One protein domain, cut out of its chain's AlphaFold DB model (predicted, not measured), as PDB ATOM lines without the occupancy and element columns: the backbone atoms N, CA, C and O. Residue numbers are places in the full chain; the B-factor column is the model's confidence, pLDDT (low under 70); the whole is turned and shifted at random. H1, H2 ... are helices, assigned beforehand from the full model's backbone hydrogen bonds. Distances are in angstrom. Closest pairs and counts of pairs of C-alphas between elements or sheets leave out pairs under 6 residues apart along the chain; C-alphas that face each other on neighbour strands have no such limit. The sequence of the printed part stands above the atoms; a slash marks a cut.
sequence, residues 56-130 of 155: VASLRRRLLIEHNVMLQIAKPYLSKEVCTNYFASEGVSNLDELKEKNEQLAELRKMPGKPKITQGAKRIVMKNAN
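AT A GLANCE: This is residues 56 to 130 of the 155 residues of an uncharacterized protein of Diploscapter pachys (UniProt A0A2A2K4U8). What shape do these coordinates make? An open, flat U of helices that touch nowhere: the longest helix, H1, sticks out as one arm, H2 and the staggered H3 make the base, and at the far end a long loop turns aside and folds back into the short H4. What is it made of, and how large is it? The printed part has 75 residues with four named helices, in the order H1, H2, H3, H4, and no named strand; the class is all helix. It is extended, with a radius of gyration of the C-alphas of 21.4 A and spans of 53 by 41 by 14 A.

IN THESE COORDINATES: Where is the longest helix? H1 is residues 56 to 73, 25.6 A long, from C-alpha 56 at (-21.871, 62.390, 39.886). Where are the others? H2 is residues 80 to 90, 15.6 A long, and H3 is residues 95 to 108, 19.9 A long. H4 is residues 123 to 128, 9.1 A long, ending with C-alpha 128 at (-38.964, 51.104, -5.172).

HOW THE PARTS SIT: What is near H1? H1 is apart from H2, H3 and H4, and residues 56 to 82 stand free. How do H2 and H3 stand? They are close but not clearly touching; their closest C-alphas, of Phe 87 and Leu 95, are 7.6 A apart. They run the same way at a shallow tilt of 22 degrees. And H4? It is apart from H2 and H3. In H1, H2, H3 and H4 every O i to N i+4 pair is within hydrogen-bond range.

THE WHOLE: How far does it reach? The two C-alphas farthest apart, of Val 56 and Pro 112, are 56.9 A apart. Is it cut, and which links are long? The printed part has no cut; the link from H3 to H4, 14 residues, is long. Where is confidence low? The pLDDT is under 70 in residues 111 to 130.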
ATOM      1  N   VAL A  56     -22.772  63.519  39.598       94.38
ATOM      2  CA  VAL A  56     -21.871  62.390  39.886       94.38
ATOM      3  C   VAL A  56     -22.533  61.059  39.528       94.38
ATOM      4  O   VAL A  56     -21.908  60.217  38.889       94.38
ATOM      5  N   ALA A  57     -23.806  60.871  39.886       96.00
ATOM      6  CA  ALA A  57     -24.562  59.669  39.538       96.00
ATOM      7  C   ALA A  57     -24.697  59.494  38.015       96.00
ATOM      8  O   ALA A  57     -24.452  58.406  37.491       96.00
ATOM      9  N   SER A  58     -25.005  60.576  37.294       96.25
ATOM     10  CA  SER A  58     -25.072  60.564  35.826       96.25
ATOM     11  C   SER A  58     -23.726  60.206  35.194       96.25
ATOM     12  O   SER A  58     -23.678  59.387  34.278       96.25
ATOM     13  N   LEU A  59     -22.630  60.774  35.708       97.19
ATOM     14  CA  LEU A  59     -21.280  60.469  35.238       97.19
ATOM     15  C   LEU A  59     -20.931  58.994  35.467       97.19
ATOM     16  O   LEU A  59     -20.482  58.327  34.541       97.19
ATOM     17  N   ARG A  60     -21.198  58.458  36.663       97.50
ATOM     18  CA  ARG A  60     -20.962  57.038  36.979       97.50
ATOM     19  C   ARG A  60     -21.707  56.109  36.028       97.50
ATOM     20  O   ARG A  60     -21.125  55.143  35.548       97.50
ATOM     21  N   ARG A  61     -22.970  56.417  35.715       97.62
ATOM     22  CA  ARG A  61     -23.759  55.637  34.751       97.62
ATOM     23  C   ARG A  61     -23.125  55.647  33.361       97.62
ATOM     24  O   ARG A  61     -23.052  54.597  32.735       97.62
ATOM     25  N   ARG A  62     -22.667  56.809  32.886       97.75
ATOM     26  CA  ARG A  62     -22.000  56.930  31.577       97.75
ATOM     27  C   ARG A  62     -20.698  56.137  31.536       97.75
ATOM     28  O   ARG A  62     -20.526  55.338  30.628       97.75
ATOM     29  N   LEU A  63     -19.862  56.271  32.564       97.88
ATOM     30  CA  LEU A  63     -18.607  55.523  32.669       97.88
ATOM     31  C   LEU A  63     -18.832  54.009  32.713       97.88
ATOM     32  O   LEU A  63     -18.074  53.256  32.114       97.88
ATOM     33  N   LEU A  64     -19.894  53.550  33.380       98.06
ATOM     34  CA  LEU A  64     -20.249  52.132  33.405       98.06
ATOM     35  C   LEU A  64     -20.664  51.627  32.016       98.06
ATOM     36  O   LEU A  64     -20.273  50.531  31.618       98.06
ATOM     37  N   ILE A  65     -21.426  52.427  31.265       97.62
ATOM     38  CA  ILE A  65     -21.792  52.102  29.880       97.62
ATOM     39  C   ILE A  65     -20.535  52.032  29.010       97.62
ATOM     40  O   ILE A  65     -20.337  51.035  28.322       97.62
ATOM     41  N   GLU A  66     -19.672  53.045  29.070       97.38
ATOM     42  CA  GLU A  66     -18.423  53.093  28.300       97.38
ATOM     43  C   GLU A  66     -17.519  51.898  28.614       97.38
ATOM     44  O   GLU A  66     -17.044  51.231  27.699       97.38
ATOM     45  N   HIS A  67     -17.353  51.564  29.893       97.44
ATOM     46  CA  HIS A  67     -16.594  50.392  30.320       97.44
ATOM     47  C   HIS A  67     -17.151  49.096  29.718       97.44
ATOM     48  O   HIS A  67     -16.401  48.280  29.183       97.44
ATOM     49  N   ASN A  68     -18.473  48.917  29.746       96.94
ATOM     50  CA  ASN A  68     -19.106  47.731  29.173       96.94
ATOM     51  C   ASN A  68     -18.930  47.661  27.652       96.94
ATOM     52  O   ASN A  68     -18.660  46.585  27.126       96.94
ATOM     53  N   VAL A  69     -19.038  48.792  26.951       96.25
ATOM     54  CA  VAL A  69     -18.770  48.866  25.508       96.25
ATOM     55  C   VAL A  69     -17.320  48.474  25.214       96.25
ATOM     56  O   VAL A  69     -17.078  47.651  24.333       96.25
ATOM     57  N   MET A  70     -16.360  48.989  25.986       96.19
ATOM     58  CA  MET A  70     -14.943  48.655  25.817       96.19
ATOM     59  C   MET A  70     -14.662  47.166  26.028       96.19
ATOM     60  O   MET A  70     -13.914  46.579  25.251       96.19
ATOM     61  N   LEU A  71     -15.297  46.526  27.016       95.88
ATOM     62  CA  LEU A  71     -15.161  45.081  27.231       95.88
ATOM     63  C   LEU A  71     -15.632  44.252  26.030       95.88
ATOM     64  O   LEU A  71     -15.032  43.216  25.742       95.88
ATOM     65  N   GLN A  72     -16.692  44.689  25.344       91.44
ATOM     66  CA  GLN A  72     -17.194  44.008  24.148       91.44
ATOM     67  C   GLN A  72     -16.269  44.232  22.948       91.44
ATOM     68  O   GLN A  72     -15.942  43.286  22.239       91.44
ATOM     69  N   ILE A  73     -15.785  45.462  22.749       91.25
ATOM     70  CA  ILE A  73     -14.857  45.789  21.654       91.25
ATOM     71  C   ILE A  73     -13.518  45.057  21.819       91.25
ATOM     72  O   ILE A  73     -12.932  44.611  20.836       91.25
ATOM     73  N   ALA A  74     -13.046  44.886  23.057       91.94
ATOM     74  CA  ALA A  74     -11.795  44.191  23.353       91.94
ATOM     75  C   ALA A  74     -11.822  42.687  23.019       91.94
ATOM     76  O   ALA A  74     -10.765  42.061  22.966       91.94
ATOM     77  N   LYS A  75     -13.005  42.102  22.801       90.06
ATOM     78  CA  LYS A  75     -13.188  40.682  22.470       90.06
ATOM     79  C   LYS A  75     -13.806  40.538  21.075       90.06
ATOM     80  O   LYS A  75     -14.983  40.188  20.966       90.06
ATOM     81  N   PRO A  76     -13.049  40.824  20.001       89.56
ATOM     82  CA  PRO A  76     -13.567  40.681  18.650       89.56
ATOM     83  C   PRO A  76     -13.905  39.213  18.355       89.56
ATOM     84  O   PRO A  76     -13.162  38.307  18.724       89.56
ATOM     85  N   TYR A  77     -15.028  38.988  17.668       89.31
ATOM     86  CA  TYR A  77     -15.458  37.650  17.249       89.31
ATOM     87  C   TYR A  77     -14.575  37.074  16.130       89.31
ATOM     88  O   TYR A  77     -14.359  35.868  16.065       89.31
ATOM     89  N   LEU A  78     -14.057  37.938  15.251       90.69
ATOM     90  CA  LEU A  78     -13.211  37.561  14.119       90.69
ATOM     91  C   LEU A  78     -11.772  38.018  14.351       90.69
ATOM     92  O   LEU A  78     -11.531  39.137  14.807       90.69
ATOM     93  N   SER A  79     -10.815  37.161  13.994       92.06
ATOM     94  CA  SER A  79      -9.407  37.544  13.938       92.06
ATOM     95  C   SER A  79      -9.132  38.405  12.702       92.06
ATOM     96  O   SER A  79      -9.865  38.371  11.710       92.06
ATOM     97  N   LYS A  80      -8.035  39.168  12.742       90.38
ATOM     98  CA  LYS A  80      -7.611  40.011  11.615       90.38
ATOM     99  C   LYS A  80      -7.415  39.196  10.331       90.38
ATOM    100  O   LYS A  80      -7.809  39.657   9.268       90.38
ATOM    101  N   GLU A  81      -6.859  37.994  10.448       92.38
ATOM    102  CA  GLU A  81      -6.594  37.084   9.325       92.38
ATOM    103  C   GLU A  81      -7.882  36.619   8.634       92.38
ATOM    104  O   GLU A  81      -7.967  36.590   7.408       92.38
ATOM    105  N   VAL A  82      -8.926  36.312   9.413       92.88
ATOM    106  CA  VAL A  82     -10.234  35.936   8.856       92.88
ATOM    107  C   VAL A  82     -10.844  37.112   8.095       92.88
ATOM    108  O   VAL A  82     -11.348  36.931   6.988       92.88
ATOM    109  N   CYS A  83     -10.740  38.328   8.638       90.69
ATOM    110  CA  CYS A  83     -11.201  39.530   7.948       90.69
ATOM    111  C   CYS A  83     -10.430  39.777   6.642       90.69
ATOM    112  O   CYS A  83     -11.051  40.076   5.626       90.69
ATOM    113  N   THR A  84      -9.102  39.620   6.629       92.00
ATOM    114  CA  THR A  84      -8.306  39.802   5.401       92.00
ATOM    115  C   THR A  84      -8.639  38.760   4.342       92.00
ATOM    116  O   THR A  84      -8.747  39.107   3.170       92.00
ATOM    117  N   ASN A  85      -8.867  37.506   4.742       93.88
ATOM    118  CA  ASN A  85      -9.269  36.445   3.818       93.88
ATOM    119  C   ASN A  85     -10.654  36.715   3.218       93.88
ATOM    120  O   ASN A  85     -10.856  36.510   2.022       93.88
ATOM    121  N   TYR A  86     -11.590  37.223   4.024       93.31
ATOM    122  CA  TYR A  86     -12.902  37.647   3.539       93.31
ATOM    123  C   TYR A  86     -12.783  38.765   2.495       93.31
ATOM    124  O   TYR A  86     -13.323  38.637   1.397       93.31
ATOM    125  N   PHE A  87     -12.022  39.823   2.787       95.00
ATOM    126  CA  PHE A  87     -11.831  40.915   1.832       95.00
ATOM    127  C   PHE A  87     -11.157  40.434   0.538       95.00
ATOM    128  O   PHE A  87     -11.640  40.746  -0.551       95.00
ATOM    129  N   ALA A  88     -10.143  39.568   0.639       93.56
ATOM    130  CA  ALA A  88      -9.513  38.951  -0.524       93.56
ATOM    131  C   ALA A  88     -10.506  38.129  -1.370       93.56
ATOM    132  O   ALA A  88     -10.460  38.206  -2.596       93.56
ATOM    133  N   SER A  89     -11.436  37.398  -0.740       94.88
ATOM    134  CA  SER A  89     -12.473  36.633  -1.453       94.88
ATOM    135  C   SER A  89     -13.451  37.521  -2.235       94.88
ATOM    136  O   SER A  89     -13.901  37.145  -3.313       94.88
ATOM    137  N   GLU A  90     -13.712  38.731  -1.736       90.25
ATOM    138  CA  GLU A  90     -14.534  39.748  -2.406       90.25
ATOM    139  C   GLU A  90     -13.742  40.568  -3.447       90.25
ATOM    140  O   GLU A  90     -14.315  41.390  -4.179       90.25
ATOM    141  N   GLY A  91     -12.423  40.347  -3.531       92.50
ATOM    142  CA  GLY A  91     -11.498  41.085  -4.390       92.50
ATOM    143  C   GLY A  91     -11.282  42.529  -3.935       92.50
ATOM    144  O   GLY A  91     -11.169  43.423  -4.771       92.50
ATOM    145  N   VAL A  92     -11.306  42.769  -2.625       92.94
ATOM    146  CA  VAL A  92     -11.237  44.092  -1.997       92.94
ATOM    147  C   VAL A  92     -10.170  44.079  -0.895       92.94
ATOM    148  O   VAL A  92      -9.893  43.029  -0.323       92.94
ATOM    149  N   SER A  93      -9.541  45.215  -0.582       89.25
ATOM    150  CA  SER A  93      -8.521  45.296   0.478       89.25
ATOM    151  C   SER A  93      -9.089  45.769   1.816       89.25
ATOM    152  O   SER A  93      -8.613  45.358   2.877       89.25
ATOM    153  N   ASN A  94     -10.101  46.640   1.786       91.06
ATOM    154  CA  ASN A  94     -10.668  47.260   2.981       91.06
ATOM    155  C   ASN A  94     -12.204  47.371   2.927       91.06
ATOM    156  O   ASN A  94     -12.830  47.311   1.873       91.06
ATOM    157  N   LEU A  95     -12.829  47.593   4.083       90.62
ATOM    158  CA  LEU A  95     -14.279  47.736   4.201       90.62
ATOM    159  C   LEU A  95     -14.835  48.921   3.399       90.62
ATOM    160  O   LEU A  95     -15.952  48.840   2.893       90.62
ATOM    161  N   ASP A  96     -14.095  50.025   3.301       93.56
ATOM    162  CA  ASP A  96     -14.587  51.220   2.609       93.56
ATOM    163  C   ASP A  96     -14.654  51.010   1.093       93.56
ATOM    164  O   ASP A  96     -15.671  51.327   0.483       93.56
ATOM    165  N   GLU A  97     -13.673  50.320   0.511       93.75
ATOM    166  CA  GLU A  97     -13.719  49.886  -0.891       93.75
ATOM    167  C   GLU A  97     -14.904  48.934  -1.153       93.75
ATOM    168  O   GLU A  97     -15.559  49.008  -2.194       93.75
ATOM    169  N   LEU A  98     -15.239  48.060  -0.191       93.56
ATOM    170  CA  LEU A  98     -16.398  47.166  -0.300       93.56
ATOM    171  C   LEU A  98     -17.702  47.977  -0.332       93.56
ATOM    172  O   LEU A  98     -18.620  47.652  -1.089       93.56
ATOM    173  N   LYS A  99     -17.800  49.036   0.482       94.00
ATOM    174  CA  LYS A  99     -18.956  49.945   0.470       94.00
ATOM    175  C   LYS A  99     -19.058  50.673  -0.862       94.00
ATOM    176  O   LYS A  99     -20.134  50.657  -1.444       94.00
ATOM    177  N   GLU A 100     -17.961  51.227  -1.369       94.31
ATOM    178  CA  GLU A 100     -17.941  51.926  -2.658       94.31
ATOM    179  C   GLU A 100     -18.357  51.002  -3.808       94.31
ATOM    180  O   GLU A 100     -19.229  51.351  -4.602       94.31
ATOM    181  N   LYS A 101     -17.820  49.777  -3.859       92.44
ATOM    182  CA  LYS A 101     -18.219  48.762  -4.846       92.44
ATOM    183  C   LYS A 101     -19.710  48.431  -4.739       92.44
ATOM    184  O   LYS A 101     -20.404  48.336  -5.750       92.44
ATOM    185  N   ASN A 102     -20.231  48.292  -3.520       91.50
ATOM    186  CA  ASN A 102     -21.656  48.049  -3.289       91.50
ATOM    187  C   ASN A 102     -22.533  49.242  -3.685       91.50
ATOM    188  O   ASN A 102     -23.628  49.042  -4.212       91.50
ATOM    189  N   GLU A 103     -22.067  50.468  -3.461       91.06
ATOM    190  CA  GLU A 103     -22.746  51.692  -3.881       91.06
ATOM    191  C   GLU A 103     -22.780  51.803  -5.405       91.06
ATOM    192  O   GLU A 103     -23.859  51.995  -5.963       91.06
ATOM    193  N   GLN A 104     -21.659  51.555  -6.085       88.81
ATOM    194  CA  GLN A 104     -21.588  51.505  -7.548       88.81
ATOM    195  C   GLN A 104     -22.514  50.426  -8.117       88.81
ATOM    196  O   GLN A 104     -23.294  50.696  -9.027       88.81
ATOM    197  N   LEU A 105     -22.515  49.216  -7.549       86.31
ATOM    198  CA  LEU A 105     -23.456  48.163  -7.943       86.31
ATOM    199  C   LEU A 105     -24.912  48.578  -7.700       86.31
ATOM    200  O   LEU A 105     -25.789  48.276  -8.511       86.31
ATOM    201  N   ALA A 106     -25.193  49.268  -6.595       84.25
ATOM    202  CA  ALA A 106     -26.523  49.789  -6.312       84.25
ATOM    203  C   ALA A 106     -26.924  50.905  -7.286       84.25
ATOM    204  O   ALA A 106     -28.105  51.016  -7.606       84.25
ATOM    205  N   GLU A 107     -25.983  51.715  -7.764       82.69
ATOM    206  CA  GLU A 107     -26.209  52.724  -8.800       82.69
ATOM    207  C   GLU A 107     -26.434  52.108 -10.174       82.69
ATOM    208  O   GLU A 107     -27.414  52.460 -10.823       82.69
ATOM    209  N   LEU A 108     -25.622  51.128 -10.570       80.00
ATOM    210  CA  LEU A 108     -25.808  50.374 -11.812       80.00
ATOM    211  C   LEU A 108     -27.159  49.639 -11.850       80.00
ATOM    212  O   LEU A 108     -27.737  49.458 -12.916       80.00
ATOM    213  N   ARG A 109     -27.690  49.231 -10.689       72.88
ATOM    214  CA  ARG A 109     -29.033  48.631 -10.564       72.88
ATOM    215  C   ARG A 109     -30.179  49.645 -10.668       72.88
ATOM    216  O   ARG A 109     -31.329  49.232 -10.854       72.88
ATOM    217  N   LYS A 110     -29.917  50.943 -10.477       72.56
ATOM    218  CA  LYS A 110     -30.943  51.985 -10.633       72.56
ATOM    219  C   LYS A 110     -31.218  52.202 -12.119       72.56
ATOM    220  O   LYS A 110     -30.343  51.996 -12.953       72.56
ATOM    221  N   MET A 111     -32.433  52.633 -12.463       68.56
ATOM    222  CA  MET A 111     -32.680  53.073 -13.838       68.56
ATOM    223  C   MET A 111     -31.778  54.260 -14.198       68.56
ATOM    224  O   MET A 111     -31.487  55.092 -13.330       68.56
ATOM    225  N   PRO A 112     -31.386  54.398 -15.476       68.75
ATOM    226  CA  PRO A 112     -30.752  55.618 -15.946       68.75
ATOM    227  C   PRO A 112     -31.714  56.804 -15.763       68.75
ATOM    228  O   PRO A 112     -32.812  56.828 -16.319       68.75
ATOM    229  N   GLY A 113     -31.300  57.798 -14.973       68.06
ATOM    230  CA  GLY A 113     -32.050  59.036 -14.735       68.06
ATOM    231  C   GLY A 113     -32.556  59.226 -13.300       68.06
ATOM    232  O   GLY A 113     -32.457  58.357 -12.435       68.06
ATOM    233  N   LYS A 114     -33.087  60.424 -13.020       67.50
ATOM    234  CA  LYS A 114     -33.691  60.737 -11.716       67.50
ATOM    235  C   LYS A 114     -35.093  60.117 -11.636       67.50
ATOM    236  O   LYS A 114     -35.846  60.235 -12.606       67.50
ATOM    237  N   PRO A 115     -35.487  59.524 -10.494       65.19
ATOM    238  CA  PRO A 115     -36.842  59.015 -10.323       65.19
ATOM    239  C   PRO A 115     -37.849  60.153 -10.516       65.19
ATOM    240  O   PRO A 115     -37.710  61.223  -9.919       65.19
ATOM    241  N   LYS A 116     -38.862  59.933 -11.361       61.56
ATOM    242  CA  LYS A 116     -39.928  60.917 -11.585       61.56
ATOM    243  C   LYS A 116     -40.778  61.018 -10.320       61.56
ATOM    244  O   LYS A 116     -41.442  60.062  -9.929       61.56
ATOM    245  N   ILE A 117     -40.749  62.181  -9.677       61.19
ATOM    246  CA  ILE A 117     -41.553  62.458  -8.486       61.19
ATOM    247  C   ILE A 117     -42.949  62.866  -8.959       61.19
ATOM    248  O   ILE A 117     -43.144  63.986  -9.425       61.19
ATOM    249  N   THR A 118     -43.921  61.963  -8.866       59.72
ATOM    250  CA  THR A 118     -45.332  62.298  -9.094       59.72
ATOM    251  C   THR A 118     -45.959  62.833  -7.808       59.72
ATOM    252  O   THR A 118     -45.734  62.302  -6.715       59.72
ATOM    253  N   GLN A 119     -46.736  63.914  -7.917       53.59
ATOM    254  CA  GLN A 119     -47.483  64.456  -6.782       53.59
ATOM    255  C   GLN A 119     -48.489  63.397  -6.294       53.59
ATOM    256  O   GLN A 119     -49.291  62.896  -7.075       53.59
ATOM    257  N   GLY A 120     -48.407  63.018  -5.014       63.81
ATOM    258  CA  GLY A 120     -49.299  62.031  -4.385       63.81
ATOM    259  C   GLY A 120     -48.722  60.622  -4.183       63.81
ATOM    260  O   GLY A 120     -49.352  59.803  -3.512       63.81
ATOM    261  N   ALA A 121     -47.522  60.312  -4.685       59.62
ATOM    262  CA  ALA A 121     -46.915  59.002  -4.438       59.62
ATOM    263  C   ALA A 121     -46.414  58.860  -2.982       59.62
ATOM    264  O   ALA A 121     -45.683  59.701  -2.455       59.62
ATOM    265  N   LYS A 122     -46.790  57.760  -2.313       63.69
ATOM    266  CA  LYS A 122     -46.304  57.430  -0.961       63.69
ATOM    267  C   LYS A 122     -44.793  57.157  -0.994       63.69
ATOM    268  O   LYS A 122     -44.293  56.517  -1.917       63.69
ATOM    269  N   ARG A 123     -44.076  57.543   0.070       61.84
ATOM    270  CA  ARG A 123     -42.605  57.412   0.221       61.84
ATOM    271  C   ARG A 123     -42.058  56.011  -0.113       61.84
ATOM    272  O   ARG A 123     -40.958  55.887  -0.638       61.84
ATOM    273  N   ILE A 124     -42.838  54.965   0.170       58.50
ATOM    274  CA  ILE A 124     -42.496  53.556  -0.096       58.50
ATOM    275  C   ILE A 124     -42.506  53.248  -1.602       58.50
ATOM    276  O   ILE A 124     -41.590  52.601  -2.098       58.50
ATOM    277  N   VAL A 125     -43.492  53.767  -2.342       58.72
ATOM    278  CA  VAL A 125     -43.595  53.601  -3.801       58.72
ATOM    279  C   VAL A 125     -42.423  54.303  -4.488       58.72
ATOM    280  O   VAL A 125     -41.801  53.730  -5.374       58.72
ATOM    281  N   MET A 126     -42.033  55.490  -4.010       59.34
ATOM    282  CA  MET A 126     -40.891  56.240  -4.553       59.34
ATOM    283  C   MET A 126     -39.538  55.538  -4.355       59.34
ATOM    284  O   MET A 126     -38.685  55.612  -5.236       59.34
ATOM    285  N   LYS A 127     -39.330  54.841  -3.227       58.84
ATOM    286  CA  LYS A 127     -38.080  54.105  -2.951       58.84
ATOM    287  C   LYS A 127     -37.884  52.925  -3.912       58.84
ATOM    288  O   LYS A 127     -36.755  52.631  -4.291       58.84
ATOM    289  N   ASN A 128     -38.982  52.292  -4.322       56.50
ATOM    290  CA  ASN A 128     -38.964  51.104  -5.172       56.50
ATOM    291  C   ASN A 128     -39.137  51.434  -6.665       56.50
ATOM    292  O   ASN A 128     -38.798  50.613  -7.510       56.50
ATOM    293  N   ALA A 129     -39.611  52.638  -7.004       56.44
ATOM    294  CA  ALA A 129     -39.872  53.061  -8.382       56.44
ATOM    295  C   ALA A 129     -38.615  53.203  -9.260       56.44
ATOM    296  O   ALA A 129     -38.748  53.305 -10.474       56.44
ATOM    297  N   ASN A 130     -37.410  53.219  -8.673       56.97
ATOM    298  CA  ASN A 130     -36.153  53.370  -9.417       56.97
ATOM    299  C   ASN A 130     -35.331  52.075  -9.541       56.97
ATOM    300  O   ASN A 130     -34.177  52.124  -9.960       56.97
TER     301      ASN A 130